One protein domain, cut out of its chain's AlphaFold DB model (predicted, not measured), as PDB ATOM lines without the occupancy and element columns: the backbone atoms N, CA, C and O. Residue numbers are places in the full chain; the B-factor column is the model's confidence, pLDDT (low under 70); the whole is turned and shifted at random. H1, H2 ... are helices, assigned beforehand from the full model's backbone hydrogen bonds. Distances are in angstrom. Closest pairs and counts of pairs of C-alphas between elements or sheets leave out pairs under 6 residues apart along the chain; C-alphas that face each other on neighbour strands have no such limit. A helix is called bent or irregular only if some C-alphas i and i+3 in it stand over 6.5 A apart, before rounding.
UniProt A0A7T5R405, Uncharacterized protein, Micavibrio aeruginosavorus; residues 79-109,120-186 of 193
ATOM      1  N   GLN A  79     278.012 335.422 177.633       51.62
ATOM      2  CA  GLN A  79     278.273 335.804 179.017       51.62
ATOM      3  C   GLN A  79     278.388 337.328 179.180       51.62
ATOM      4  O   GLN A  79     279.074 337.980 178.382       51.62
ATOM      5  N   PRO A  80     277.757 337.912 180.219       61.50
ATOM      6  CA  PRO A  80     277.963 339.310 180.561       61.50
ATOM      7  C   PRO A  80     279.456 339.558 180.842       61.50
ATOM      8  O   PRO A  80     280.155 338.663 181.327       61.50
ATOM      9  N   PRO A  81     279.967 340.770 180.559       71.69
ATOM     10  CA  PRO A  81     281.399 341.066 180.624       71.69
ATOM     11  C   PRO A  81     282.015 340.757 181.995       71.69
ATOM     12  O   PRO A  81     283.175 340.367 182.070       71.69
ATOM     13  N   GLU A  82     281.237 340.856 183.073       77.12
ATOM     14  CA  GLU A  82     281.701 340.544 184.427       77.12
ATOM     15  C   GLU A  82     281.950 339.045 184.649       77.12
ATOM     16  O   GLU A  82     282.940 338.682 185.278       77.12
ATOM     17  N   GLU A  83     281.117 338.160 184.098       78.94
ATOM     18  CA  GLU A  83     281.273 336.710 184.274       78.94
ATOM     19  C   GLU A  83     282.542 336.200 183.576       78.94
ATOM     20  O   GLU A  83     283.274 335.377 184.130       78.94
ATOM     21  N   LYS A  84     282.874 336.777 182.417       77.69
ATOM     22  CA  LYS A  84     284.134 336.505 181.709       77.69
ATOM     23  C   LYS A  84     285.363 336.943 182.498       77.69
ATOM     24  O   LYS A  84     286.392 336.262 182.484       77.69
ATOM     25  N   VAL A  85     285.266 338.082 183.184       82.62
ATOM     26  CA  VAL A  85     286.343 338.595 184.035       82.62
ATOM     27  C   VAL A  85     286.553 337.664 185.227       82.62
ATOM     28  O   VAL A  85     287.685 337.241 185.449       82.62
ATOM     29  N   LEU A  86     285.489 337.246 185.925       83.38
ATOM     30  CA  LEU A  86     285.607 336.260 187.009       83.38
ATOM     31  C   LEU A  86     286.178 334.925 186.520       83.38
ATOM     32  O   LEU A  86     287.017 334.338 187.202       83.38
ATOM     33  N   ALA A  87     285.745 334.441 185.354       82.00
ATOM     34  CA  ALA A  87     286.279 333.213 184.775       82.00
ATOM     35  C   ALA A  87     287.789 333.335 184.520       82.00
ATOM     36  O   ALA A  87     288.551 332.460 184.927       82.00
ATOM     37  N   THR A  88     288.230 334.456 183.943       82.50
ATOM     38  CA  THR A  88     289.653 334.721 183.681       82.50
ATOM     39  C   THR A  88     290.458 334.847 184.978       82.50
ATOM     40  O   THR A  88     291.549 334.288 185.068       82.50
ATOM     41  N   ILE A  89     289.914 335.511 186.007       85.00
ATOM     42  CA  ILE A  89     290.539 335.598 187.338       85.00
ATOM     43  C   ILE A  89     290.742 334.196 187.919       85.00
ATOM     44  O   ILE A  89     291.850 333.878 188.344       85.00
ATOM     45  N   ARG A  90     289.719 333.332 187.875       86.31
ATOM     46  CA  ARG A  90     289.816 331.950 188.377       86.31
ATOM     47  C   ARG A  90     290.837 331.120 187.608       86.31
ATOM     48  O   ARG A  90     291.587 330.368 188.220       86.31
ATOM     49  N   THR A  91     290.899 331.268 186.283       83.44
ATOM     50  CA  THR A  91     291.929 330.608 185.467       83.44
ATOM     51  C   THR A  91     293.328 331.047 185.893       83.44
ATOM     52  O   THR A  91     294.200 330.203 186.066       83.44
ATOM     53  N   CYS A  92     293.532 332.343 186.131       85.19
ATOM     54  CA  CYS A  92     294.814 332.858 186.599       85.19
ATOM     55  C   CYS A  92     295.155 332.437 188.032       85.19
ATOM     56  O   CYS A  92     296.313 332.143 188.310       85.19
ATOM     57  N   GLN A  93     294.173 332.339 188.932       85.62
ATOM     58  CA  GLN A  93     294.381 331.778 190.271       85.62
ATOM     59  C   GLN A  93     294.841 330.321 190.185       85.62
ATOM     60  O   GLN A  93     295.853 329.972 190.780       85.62
ATOM     61  N   ALA A  94     294.148 329.495 189.396       83.50
ATOM     62  CA  ALA A  94     294.511 328.094 189.204       83.50
ATOM     63  C   ALA A  94     295.903 327.936 188.572       83.50
ATOM     64  O   ALA A  94     296.668 327.075 188.997       83.50
ATOM     65  N   PHE A  95     296.246 328.791 187.603       84.75
ATOM     66  CA  PHE A  95     297.578 328.828 187.005       84.75
ATOM     67  C   PHE A  95     298.655 329.138 188.052       84.75
ATOM     68  O   PHE A  95     299.584 328.354 188.209       84.75
ATOM     69  N   VAL A  96     298.513 330.224 188.819       83.69
ATOM     70  CA  VAL A  96     299.498 330.601 189.848       83.69
ATOM     71  C   VAL A  96     299.608 329.532 190.937       83.69
ATOM     72  O   VAL A  96     300.720 329.220 191.356       83.69
ATOM     73  N   THR A  97     298.492 328.935 191.372       84.62
ATOM     74  CA  THR A  97     298.510 327.804 192.313       84.62
ATOM     75  C   THR A  97     299.317 326.636 191.753       84.62
ATOM     76  O   THR A  97     300.219 326.161 192.431       84.62
ATOM     77  N   ALA A  98     299.065 326.226 190.504       79.88
ATOM     78  CA  ALA A  98     299.798 325.127 189.878       79.88
ATOM     79  C   ALA A  98     301.306 325.416 189.780       79.88
ATOM     80  O   ALA A  98     302.110 324.548 190.098       79.88
ATOM     81  N   GLN A  99     301.693 326.647 189.426       81.69
ATOM     82  CA  GLN A  99     303.106 327.037 189.348       81.69
ATOM     83  C   GLN A  99     303.789 327.075 190.728       81.69
ATOM     84  O   GLN A  99     304.958 326.707 190.855       81.69
ATOM     85  N   LEU A 100     303.076 327.489 191.783       79.12
ATOM     86  CA  LEU A 100     303.583 327.434 193.160       79.12
ATOM     87  C   LEU A 100     303.741 325.992 193.651       79.12
ATOM     88  O   LEU A 100     304.749 325.677 194.283       79.12
ATOM     89  N   ASP A 101     302.773 325.130 193.347       78.06
ATOM     90  CA  ASP A 101     302.804 323.718 193.722       78.06
ATOM     91  C   ASP A 101     303.919 322.974 192.970       78.06
ATOM     92  O   ASP A 101     304.642 322.191 193.580       78.06
ATOM     93  N   GLU A 102     304.136 323.270 191.684       68.69
ATOM     94  CA  GLU A 102     305.244 322.730 190.881       68.69
ATOM     95  C   GLU A 102     306.607 323.173 191.427       68.69
ATOM     96  O   GLU A 102     307.499 322.347 191.630       68.69
ATOM     97  N   THR A 103     306.745 324.455 191.775       61.62
ATOM     98  CA  THR A 103     307.955 324.994 192.415       61.62
ATOM     99  C   THR A 103     308.257 324.282 193.742       61.62
ATOM    100  O   THR A 103     309.412 324.002 194.062       61.62
ATOM    101  N   GLN A 104     307.227 323.961 194.531       59.97
ATOM    102  CA  GLN A 104     307.385 323.242 195.800       59.97
ATOM    103  C   GLN A 104     307.638 321.739 195.601       59.97
ATOM    104  O   GLN A 104     308.438 321.149 196.334       59.97
ATOM    105  N   ALA A 105     307.009 321.121 194.600       54.94
ATOM    106  CA  ALA A 105     307.194 319.717 194.233       54.94
ATOM    107  C   ALA A 105     308.574 319.454 193.603       54.94
ATOM    108  O   ALA A 105     309.155 318.394 193.826       54.94
ATOM    109  N   GLY A 106     309.171 320.444 192.931       45.97
ATOM    110  CA  GLY A 106     310.569 320.414 192.484       45.97
ATOM    111  C   GLY A 106     311.595 320.311 193.623       45.97
ATOM    112  O   GLY A 106     312.754 319.985 193.376       45.97
ATOM    113  N   SER A 107     311.176 320.521 194.879       43.78
ATOM    114  CA  SER A 107     312.014 320.366 196.076       43.78
ATOM    115  C   SER A 107     311.607 319.193 196.984       43.78
ATOM    116  O   SER A 107     312.296 318.929 197.974       43.78
ATOM    117  N   ARG A 108     310.519 318.470 196.692       35.78
ATOM    118  CA  ARG A 108     310.082 317.291 197.458       35.78
ATOM    119  C   ARG A 108     309.481 316.248 196.526       35.78
ATOM    120  O   ARG A 108     308.429 316.470 195.940       35.78
ATOM    121  N   THR A 109     310.104 315.071 196.495       38.34
ATOM    122  CA  THR A 109     309.466 313.805 196.107       38.34
ATOM    123  C   THR A 109     308.004 313.778 196.561       38.34
ATOM    124  O   THR A 109     307.742 313.895 197.760       38.34
ATOM    125  N   LEU A 120     289.444 320.977 190.276       41.50
ATOM    126  CA  LEU A 120     290.713 321.728 190.327       41.50
ATOM    127  C   LEU A 120     291.913 320.847 189.958       41.50
ATOM    128  O   LEU A 120     292.839 321.297 189.286       41.50
ATOM    129  N   LEU A 121     291.851 319.563 190.314       39.41
ATOM    130  CA  LEU A 121     292.890 318.575 190.020       39.41
ATOM    131  C   LEU A 121     293.052 318.312 188.508       39.41
ATOM    132  O   LEU A 121     294.150 318.021 188.029       39.41
ATOM    133  N   HIS A 122     291.974 318.473 187.737       36.34
ATOM    134  CA  HIS A 122     292.003 318.338 186.280       36.34
ATOM    135  C   HIS A 122     292.623 319.552 185.560       36.34
ATOM    136  O   HIS A 122     293.010 319.422 184.402       36.34
ATOM    137  N   LEU A 123     292.734 320.706 186.234       40.44
ATOM    138  CA  LEU A 123     293.471 321.880 185.743       40.44
ATOM    139  C   LEU A 123     294.947 321.837 186.168       40.44
ATOM    140  O   LEU A 123     295.813 322.208 185.385       40.44
ATOM    141  N   ALA A 124     295.232 321.353 187.382       39.44
ATOM    142  CA  ALA A 124     296.591 321.277 187.923       39.44
ATOM    143  C   ALA A 124     297.450 320.177 187.268       39.44
ATOM    144  O   ALA A 124     298.642 320.369 187.057       39.44
ATOM    145  N   SER A 125     296.851 319.043 186.885       38.50
ATOM    146  CA  SER A 125     297.573 317.918 186.251       38.50
ATOM    147  C   SER A 125     297.919 318.130 184.771       38.50
ATOM    148  O   SER A 125     298.567 317.283 184.158       38.50
ATOM    149  N   ALA A 126     297.513 319.264 184.201       37.56
ATOM    150  CA  ALA A 126     297.832 319.683 182.844       37.56
ATOM    151  C   ALA A 126     298.478 321.072 182.841       37.56
ATOM    152  O   ALA A 126     298.205 321.840 181.920       37.56
ATOM    153  N   ALA A 127     299.271 321.413 183.870       45.12
ATOM    154  CA  ALA A 127     300.025 322.662 183.908       45.12
ATOM    155  C   ALA A 127     300.834 322.773 182.600       45.12
ATOM    156  O   ALA A 127     301.767 321.995 182.385       45.12
ATOM    157  N   PRO A 128     300.425 323.644 181.659       48.41
ATOM    158  CA  PRO A 128     301.181 323.823 180.438       48.41
ATOM    159  C   PRO A 128     302.535 324.405 180.835       48.41
ATOM    160  O   PRO A 128     302.611 325.154 181.810       48.41
ATOM    161  N   ILE A 129     303.581 324.094 180.067       55.47
ATOM    162  CA  ILE A 129     304.844 324.837 180.133       55.47
ATOM    163  C   ILE A 129     304.470 326.317 180.111       55.47
ATOM    164  O   ILE A 129     303.935 326.808 179.110       55.47
ATOM    165  N   ALA A 130     304.666 326.990 181.243       62.66
ATOM    166  CA  ALA A 130     304.259 328.367 181.395       62.66
ATOM    167  C   ALA A 130     305.030 329.196 180.368       62.66
ATOM    168  O   ALA A 130     306.257 329.233 180.375       62.66
ATOM    169  N   ASN A 131     304.327 329.826 179.434       71.81
ATOM    170  CA  ASN A 131     304.959 330.750 178.501       71.81
ATOM    171  C   ASN A 131     304.785 332.186 179.014       71.81
ATOM    172  O   ASN A 131     303.888 332.475 179.806       71.81
ATOM    173  N   ALA A 132     305.624 333.109 178.542       74.00
ATOM    174  CA  ALA A 132     305.575 334.508 178.973       74.00
ATOM    175  C   ALA A 132     304.185 335.160 178.791       74.00
ATOM    176  O   ALA A 132     303.788 335.984 179.607       74.00
ATOM    177  N   LYS A 133     303.399 334.745 177.783       79.94
ATOM    178  CA  LYS A 133     302.066 335.318 177.530       79.94
ATOM    179  C   LYS A 133     301.051 334.949 178.608       79.94
ATOM    180  O   LYS A 133     300.164 335.752 178.893       79.94
ATOM    181  N   ASP A 134     301.155 333.757 179.189       80.50
ATOM    182  CA  ASP A 134     300.272 333.333 180.279       80.50
ATOM    183  C   ASP A 134     300.563 334.141 181.553       80.50
ATOM    184  O   ASP A 134     299.634 334.619 182.213       80.50
ATOM    185  N   TRP A 135     301.844 334.410 181.825       83.19
ATOM    186  CA  TRP A 135     302.283 335.313 182.891       83.19
ATOM    187  C   TRP A 135     301.773 336.744 182.690       83.19
ATOM    188  O   TRP A 135     301.121 337.288 183.586       83.19
ATOM    189  N   ASP A 136     301.983 337.323 181.504       85.38
ATOM    190  CA  ASP A 136     301.521 338.674 181.150       85.38
ATOM    191  C   ASP A 136     300.004 338.802 181.306       85.38
ATOM    192  O   ASP A 136     299.483 339.754 181.902       85.38
ATOM    193  N   ARG A 137     299.266 337.801 180.807       85.94
ATOM    194  CA  ARG A 137     297.807 337.755 180.897       85.94
ATOM    195  C   ARG A 137     297.344 337.792 182.348       85.94
ATOM    196  O   ARG A 137     296.388 338.511 182.653       85.94
ATOM    197  N   CYS A 138     297.992 337.043 183.234       87.44
ATOM    198  CA  CYS A 138     297.599 336.994 184.636       87.44
ATOM    199  C   CYS A 138     298.017 338.233 185.424       87.44
ATOM    200  O   CYS A 138     297.194 338.745 186.185       87.44
ATOM    201  N   ALA A 139     299.200 338.797 185.169       87.19
ATOM    202  CA  ALA A 139     299.600 340.075 185.756       87.19
ATOM    203  C   ALA A 139     298.633 341.200 185.363       87.19
ATOM    204  O   ALA A 139     298.138 341.925 186.226       87.19
ATOM    205  N   ARG A 140     298.264 341.289 184.079       87.56
ATOM    206  CA  ARG A 140     297.279 342.267 183.600       87.56
ATOM    207  C   ARG A 140     295.910 342.042 184.226       87.56
ATOM    208  O   ARG A 140     295.305 342.990 184.715       87.56
ATOM    209  N   THR A 141     295.437 340.795 184.245       87.62
ATOM    210  CA  THR A 141     294.125 340.452 184.808       87.62
ATOM    211  C   THR A 141     294.053 340.820 186.284       87.62
ATOM    212  O   THR A 141     293.071 341.431 186.696       87.62
ATOM    213  N   PHE A 142     295.074 340.502 187.079       88.88
ATOM    214  CA  PHE A 142     295.103 340.867 188.493       88.88
ATOM    215  C   PHE A 142     295.244 342.380 188.677       88.88
ATOM    216  O   PHE A 142     294.467 342.985 189.417       88.88
ATOM    217  N   GLY A 143     296.153 343.014 187.934       85.56
ATOM    218  CA  GLY A 143     296.423 344.448 188.009       85.56
ATOM    219  C   GLY A 143     295.242 345.345 187.623       85.56
ATOM    220  O   GLY A 143     295.075 346.406 188.212       85.56
ATOM    221  N   THR A 144     294.375 344.942 186.690       86.38
ATOM    222  CA  THR A 144     293.207 345.763 186.312       86.38
ATOM    223  C   THR A 144     291.984 345.538 187.200       86.38
ATOM    224  O   THR A 144     291.060 346.351 187.178       86.38
ATOM    225  N   ASN A 145     291.953 344.440 187.963       85.75
ATOM    226  CA  ASN A 145     290.744 343.963 188.642       85.75
ATOM    227  C   ASN A 145     290.856 343.868 190.172       85.75
ATOM    228  O   ASN A 145     289.835 343.634 190.819       85.75
ATOM    229  N   TYR A 146     292.041 344.081 190.758       81.44
ATOM    230  CA  TYR A 146     292.281 343.941 192.206       81.44
ATOM    231  C   TYR A 146     291.376 344.811 193.093       81.44
ATOM    232  O   TYR A 146     291.143 344.479 194.247       81.44
ATOM    233  N   TRP A 147     290.883 345.939 192.575       79.94
ATOM    234  CA  TRP A 147     290.021 346.866 193.314       79.94
ATOM    235  C   TRP A 147     288.547 346.439 193.315       79.94
ATOM    236  O   TRP A 147     287.779 346.893 194.160       79.94
ATOM    237  N   LYS A 148     288.139 345.605 192.348       85.12
ATOM    238  CA  LYS A 148     286.740 345.212 192.130       85.12
ATOM    239  C   LYS A 148     286.444 343.792 192.605       85.12
ATOM    240  O   LYS A 148     285.323 343.515 193.024       85.12
ATOM    241  N   TYR A 149     287.423 342.898 192.518       85.56
ATOM    242  CA  TYR A 149     287.264 341.489 192.857       85.56
ATOM    243  C   TYR A 149     288.292 341.080 193.906       85.56
ATOM    244  O   TYR A 149     289.425 341.554 193.880       85.56
ATOM    245  N   ASP A 150     287.903 340.176 194.805       81.44
ATOM    246  CA  ASP A 150     288.848 339.555 195.727       81.44
ATOM    247  C   ASP A 150     289.712 338.546 194.964       81.44
ATOM    248  O   ASP A 150     289.239 337.504 194.499       81.44
ATOM    249  N   ILE A 151     290.984 338.895 194.793       86.06
ATOM    250  CA  ILE A 151     291.973 338.079 194.100       86.06
ATOM    251  C   ILE A 151     292.918 337.512 195.155       86.06
ATOM    252  O   ILE A 151     293.962 338.093 195.461       86.06
ATOM    253  N   SER A 152     292.548 336.356 195.698       85.62
ATOM    254  CA  SER A 152     293.368 335.590 196.636       85.62
ATOM    255  C   SER A 152     293.815 334.257 196.030       85.62
ATOM    256  O   SER A 152     293.093 333.636 195.251       85.62
ATOM    257  N   VAL A 153     295.035 333.826 196.348       82.75
ATOM    258  CA  VAL A 153     295.607 332.535 195.933       82.75
ATOM    259  C   VAL A 153     296.167 331.865 197.182       82.75
ATOM    260  O   VAL A 153     297.039 332.429 197.839       82.75
ATOM    261  N   ASN A 154     295.637 330.693 197.551       80.25
ATOM    262  CA  ASN A 154     296.004 329.966 198.778       80.25
ATOM    263  C   ASN A 154     296.000 330.854 200.047       80.25
ATOM    264  O   ASN A 154     296.884 330.758 200.895       80.25
ATOM    265  N   GLY A 155     295.021 331.762 200.156       79.50
ATOM    266  CA  GLY A 155     294.882 332.690 201.287       79.50
ATOM    267  C   GLY A 155     295.856 333.877 201.292       79.50
ATOM    268  O   GLY A 155     295.834 334.669 202.229       79.50
ATOM    269  N   GLN A 156     296.696 334.028 200.264       82.19
ATOM    270  CA  GLN A 156     297.589 335.177 200.082       82.19
ATOM    271  C   GLN A 156     297.045 336.129 199.015       82.19
ATOM    272  O   GLN A 156     296.239 335.733 198.170       82.19
ATOM    273  N   ASN A 157     297.512 337.383 199.029       86.00
ATOM    274  CA  ASN A 157     297.234 338.333 197.954       86.00
ATOM    275  C   ASN A 157     297.670 337.721 196.611       86.00
ATOM    276  O   ASN A 157     298.826 337.322 196.455       86.00
ATOM    277  N   GLY A 158     296.753 337.640 195.646       84.56
ATOM    278  CA  GLY A 158     296.998 336.939 194.388       84.56
ATOM    279  C   GLY A 158     298.136 337.538 193.564       84.56
ATOM    280  O   GLY A 158     298.837 336.801 192.874       84.56
ATOM    281  N   GLY A 159     298.391 338.845 193.686       85.75
ATOM    282  CA  GLY A 159     299.539 339.469 193.039       85.75
ATOM    283  C   GLY A 159     300.868 339.118 193.686       85.75
ATOM    284  O   GLY A 159     301.825 338.802 192.984       85.75
ATOM    285  N   GLN A 160     300.909 339.058 195.015       86.06
ATOM    286  CA  GLN A 160     302.100 338.604 195.728       86.06
ATOM    287  C   GLN A 160     302.403 337.128 195.428       86.06
ATOM    288  O   GLN A 160     303.562 336.758 195.228       86.06
ATOM    289  N   ALA A 161     301.364 336.291 195.354       86.06
ATOM    290  CA  ALA A 161     301.482 334.891 194.959       86.06
ATOM    291  C   ALA A 161     302.013 334.750 193.521       86.06
ATOM    292  O   ALA A 161     302.923 333.956 193.289       86.06
ATOM    293  N   LEU A 162     301.512 335.567 192.583       87.12
ATOM    294  CA  LEU A 162     301.985 335.602 191.196       87.12
ATOM    295  C   LEU A 162     303.466 335.980 191.120       87.12
ATOM    296  O   LEU A 162     304.239 335.280 190.475       87.12
ATOM    297  N   CYS A 163     303.883 337.034 191.821       86.12
ATOM    298  CA  CYS A 163     305.279 337.467 191.829       86.12
ATOM    299  C   CYS A 163     306.219 336.432 192.444       86.12
ATOM    300  O   CYS A 163     307.324 336.232 191.947       86.12
ATOM    301  N   ARG A 164     305.780 335.745 193.505       85.94
ATOM    302  CA  ARG A 164     306.546 334.652 194.111       85.94
ATOM    303  C   ARG A 164     306.712 333.481 193.146       85.94
ATOM    304  O   ARG A 164     307.819 332.969 193.021       85.94
ATOM    305  N   ALA A 165     305.633 333.081 192.477       84.00
ATOM    306  CA  ALA A 165     305.652 331.998 191.501       84.00
ATOM    307  C   ALA A 165     306.553 332.343 190.305       84.00
ATOM    308  O   ALA A 165     307.400 331.545 189.924       84.00
ATOM    309  N   TYR A 166     306.431 333.564 189.779       84.19
ATOM    310  CA  TYR A 166     307.233 334.049 188.658       84.19
ATOM    311  C   TYR A 166     308.729 334.122 188.996       84.19
ATOM    312  O   TYR A 166     309.551 333.595 188.256       84.19
ATOM    313  N   ARG A 167     309.102 334.697 190.151       83.62
ATOM    314  CA  ARG A 167     310.512 334.773 190.589       83.62
ATOM    315  C   ARG A 167     311.150 333.401 190.812       83.62
ATOM    316  O   ARG A 167     312.370 333.289 190.749       83.62
ATOM    317  N   ALA A 168     310.349 332.376 191.093       78.25
ATOM    318  CA  ALA A 168     310.845 331.015 191.238       78.25
ATOM    319  C   ALA A 168     311.143 330.325 189.894       78.25
ATOM    320  O   ALA A 168     311.793 329.282 189.880       78.25
ATOM    321  N   GLN A 169     310.712 330.907 188.770       75.31
ATOM    322  CA  GLN A 169     310.965 330.394 187.428       75.31
ATOM    323  C   GLN A 169     312.115 331.149 186.777       75.31
ATOM    324  O   GLN A 169     311.935 332.194 186.163       75.31
ATOM    325  N   SER A 170     313.319 330.592 186.880       62.56
ATOM    326  CA  SER A 170     314.535 331.217 186.347       62.56
ATOM    327  C   SER A 170     314.615 331.257 184.815       62.56
ATOM    328  O   SER A 170     315.463 331.958 184.275       62.56
ATOM    329  N   GLU A 171     313.778 330.492 184.109       66.56
ATOM    330  CA  GLU A 171     313.877 330.298 182.653       66.56
ATOM    331  C   GLU A 171     312.904 331.163 181.836       66.56
ATOM    332  O   GLU A 171     313.033 331.248 180.614       66.56
ATOM    333  N   ILE A 172     311.933 331.821 182.480       68.81
ATOM    334  CA  ILE A 172     310.870 332.561 181.790       68.81
ATOM    335  C   ILE A 172     311.020 334.055 182.057       68.81
ATOM    336  O   ILE A 172     310.841 334.523 183.175       68.81
ATOM    337  N   ALA A 173     311.308 334.811 180.997       69.31
ATOM    338  CA  ALA A 173     311.400 336.266 181.043       69.31
ATOM    339  C   ALA A 173     310.110 336.914 180.512       69.31
ATOM    340  O   ALA A 173     309.796 336.834 179.323       69.31
ATOM    341  N   SER A 174     309.383 337.590 181.398       76.69
ATOM    342  CA  SER A 174     308.278 338.503 181.108       76.69
ATOM    343  C   SER A 174     308.597 339.893 181.667       76.69
ATOM    344  O   SER A 174     308.642 340.112 182.880       76.69
ATOM    345  N   GLY A 175     308.762 340.864 180.767       74.56
ATOM    346  CA  GLY A 175     308.987 342.258 181.154       74.56
ATOM    347  C   GLY A 175     307.766 342.912 181.811       74.56
ATOM    348  O   GLY A 175     307.935 343.765 182.679       74.56
ATOM    349  N   GLU A 176     306.538 342.513 181.443       77.62
ATOM    350  CA  GLU A 176     305.319 343.071 182.051       77.62
ATOM    351  C   GLU A 176     305.158 342.596 183.501       77.62
ATOM    352  O   GLU A 176     304.869 343.407 184.384       77.62
ATOM    353  N   VAL A 177     305.386 341.306 183.773       80.69
ATOM    354  CA  VAL A 177     305.288 340.752 185.130       80.69
ATOM    355  C   VAL A 177     306.423 341.257 186.006       80.69
ATOM    356  O   VAL A 177     306.178 341.642 187.147       80.69
ATOM    357  N   GLU A 178     307.646 341.326 185.482       82.00
ATOM    358  CA  GLU A 178     308.785 341.870 186.219       82.00
ATOM    359  C   GLU A 178     308.556 343.337 186.610       82.00
ATOM    360  O   GLU A 178     308.681 343.692 187.786       82.00
ATOM    361  N   ALA A 179     308.129 344.180 185.663       80.44
ATOM    362  CA  ALA A 179     307.794 345.572 185.942       80.44
ATOM    363  C   ALA A 179     306.664 345.689 186.972       80.44
ATOM    364  O   ALA A 179     306.738 346.506 187.890       80.44
ATOM    365  N   TRP A 180     305.631 344.855 186.866       81.56
ATOM    366  CA  TRP A 180     304.517 344.856 187.808       81.56
ATOM    367  C   TRP A 180     304.936 344.434 189.221       81.56
ATOM    368  O   TRP A 180     304.636 345.125 190.193       81.56
ATOM    369  N   CYS A 181     305.701 343.352 189.346       84.00
ATOM    370  CA  CYS A 181     306.203 342.878 190.632       84.00
ATOM    371  C   CYS A 181     307.132 343.889 191.299       84.00
ATOM    372  O   CYS A 181     307.053 344.087 192.510       84.00
ATOM    373  N   ASN A 182     307.968 344.565 190.513       81.31
ATOM    374  CA  ASN A 182     308.861 345.601 191.021       81.31
ATOM    375  C   ASN A 182     308.122 346.899 191.370       81.31
ATOM    376  O   ASN A 182     308.566 347.620 192.246       81.31
ATOM    377  N   THR A 183     307.001 347.217 190.722       73.94
ATOM    378  CA  THR A 183     306.249 348.455 191.004       73.94
ATOM    379  C   THR A 183     305.254 348.303 192.147       73.94
ATOM    380  O   THR A 183     305.094 349.227 192.941       73.94
ATOM    381  N   VAL A 184     304.593 347.150 192.256       70.44
ATOM    382  CA  VAL A 184     303.542 346.911 193.260       70.44
ATOM    383  C   VAL A 184     304.105 346.320 194.552       70.44
ATOM    384  O   VAL A 184     303.585 346.599 195.630       70.44
ATOM    385  N   PHE A 185     305.175 345.528 194.455       69.44
ATOM    386  CA  PHE A 185     305.765 344.800 195.580       69.44
ATOM    387  C   PHE A 185     307.277 345.023 195.687       69.44
ATOM    388  O   PHE A 185     307.992 344.111 196.110       69.44
ATOM    389  N   ALA A 186     307.776 346.203 195.291       59.28
ATOM    390  CA  ALA A 186     309.153 346.595 195.584       59.28
ATOM    391  C   ALA A 186     309.453 346.309 197.057       59.28
ATOM    392  O   ALA A 186     308.819 346.870 197.952       59.28
TER     393      ALA A 186
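What this domain is: This is residues 79 to 109 and 120 to 186 of the 193 residues of an uncharacterized protein of Micavibrio aeruginosavorus (UniProt A0A7T5R405). One long helix, H1, makes the longest axis, and a helical hairpin of H3 and H4, two helices side by side, packs slantwise on one side of it. H5 covers the side of that hairpin turned away from H1, while the five-residue H2 packs on the opposite side of H1, and residues 79 to 84, of which 81 to 84 belong to H1, stick out at one end. The printed part has 98 residues with five named helices, in the order H1, H2, H3, H4, H5, and no named strand; its class is all helix. It is compact, with a radius of gyration of the C-alphas of 13.1 A, and the C-alphas span 42 by 33 by 24 A along their three main axes.

Where its parts are: H1 runs from Pro 81 to Ala 105, beginning at C-alpha 81 (281.399, 341.066, 180.624) and measuring 36.1 A from first to last C-alpha. H2, residues 120 to 124, is 6.4 A long and begins at C-alpha 120 (290.713, 321.728, 190.327). H3 takes residues 132 to 145 and is 20.1 A long. H4, residues 158 to 167, measures 14.2 A from first to last C-alpha. H5, residues 175 to 184, measures 14.1 A and ends at C-alpha 184 (303.542, 346.911, 193.260). No helix is bent or irregular. In residues 146 to 157, which hold no named element, residues 152 to 153 make a short antiparallel pairing with residues 156 to 157.

How they stand to each other: H1 touches H2 with residues 94 to 98 alone; their closest C-alphas, those of Ala 98 and Ala 124, are 5.4 A apart. With residues 88 to 92 alone, H1 touches residues 138 to 142 of H3, at a steep tilt of 53 degrees, opposite ways. The closest C-alphas of that pair are those of Cys 92 and Cys 138, 5.4 A apart. With residues 93 to 103 alone, H1 touches H4 at a steep tilt of 42 degrees, the same way, and the C-alphas of Leu 100 and Ala 165 come closest at 5.3 A. H3 and H4 are a helical hairpin: they touch at a shallow tilt of 23 degrees, opposite ways, with the C-alphas of Phe 142 and Gly 159 closest at 6.5 A. H3, with residues 135 to 139 alone, touches H5, the same way, at a shallow tilt of 34.7 degrees, only just short of steep; the C-alphas of Ala 139 and Val 177 are closest, 5.8 A apart. H4 and H5 touch at a steep tilt of 53 degrees, opposite ways, with the C-alphas of Cys 163 and Cys 181 closest at 5.6 A. The helix packing is part aligned and part crossed, with 2 of these 5 tilted pairs at a shallow tilt. H1 and H5 are apart, and H2 is apart from H3, H4 and H5. In H1, H2, H3, H4 and H5, every backbone O i to N i+4 pair is within hydrogen-bond range.

The domain as a whole: The two C-alphas farthest apart are those of Pro 80 and Thr 109, 43.4 A. Residues 110 to 119 are cut out and not printed; C-alphas 109 and 120 are 21.2 A apart across the cut, which falls in the link from H1 to H2. The link from H3 to H4, 12 residues, is long; those from H2 to H3 and from H4 to H5, 7 residues each, are short. The mean pLDDT of the printed part is 73.9. It is under 70 at residues 79 to 80, 102 to 109, 120 to 130, 170 to 173 and 185 to 186, and H2 has a mean of 39.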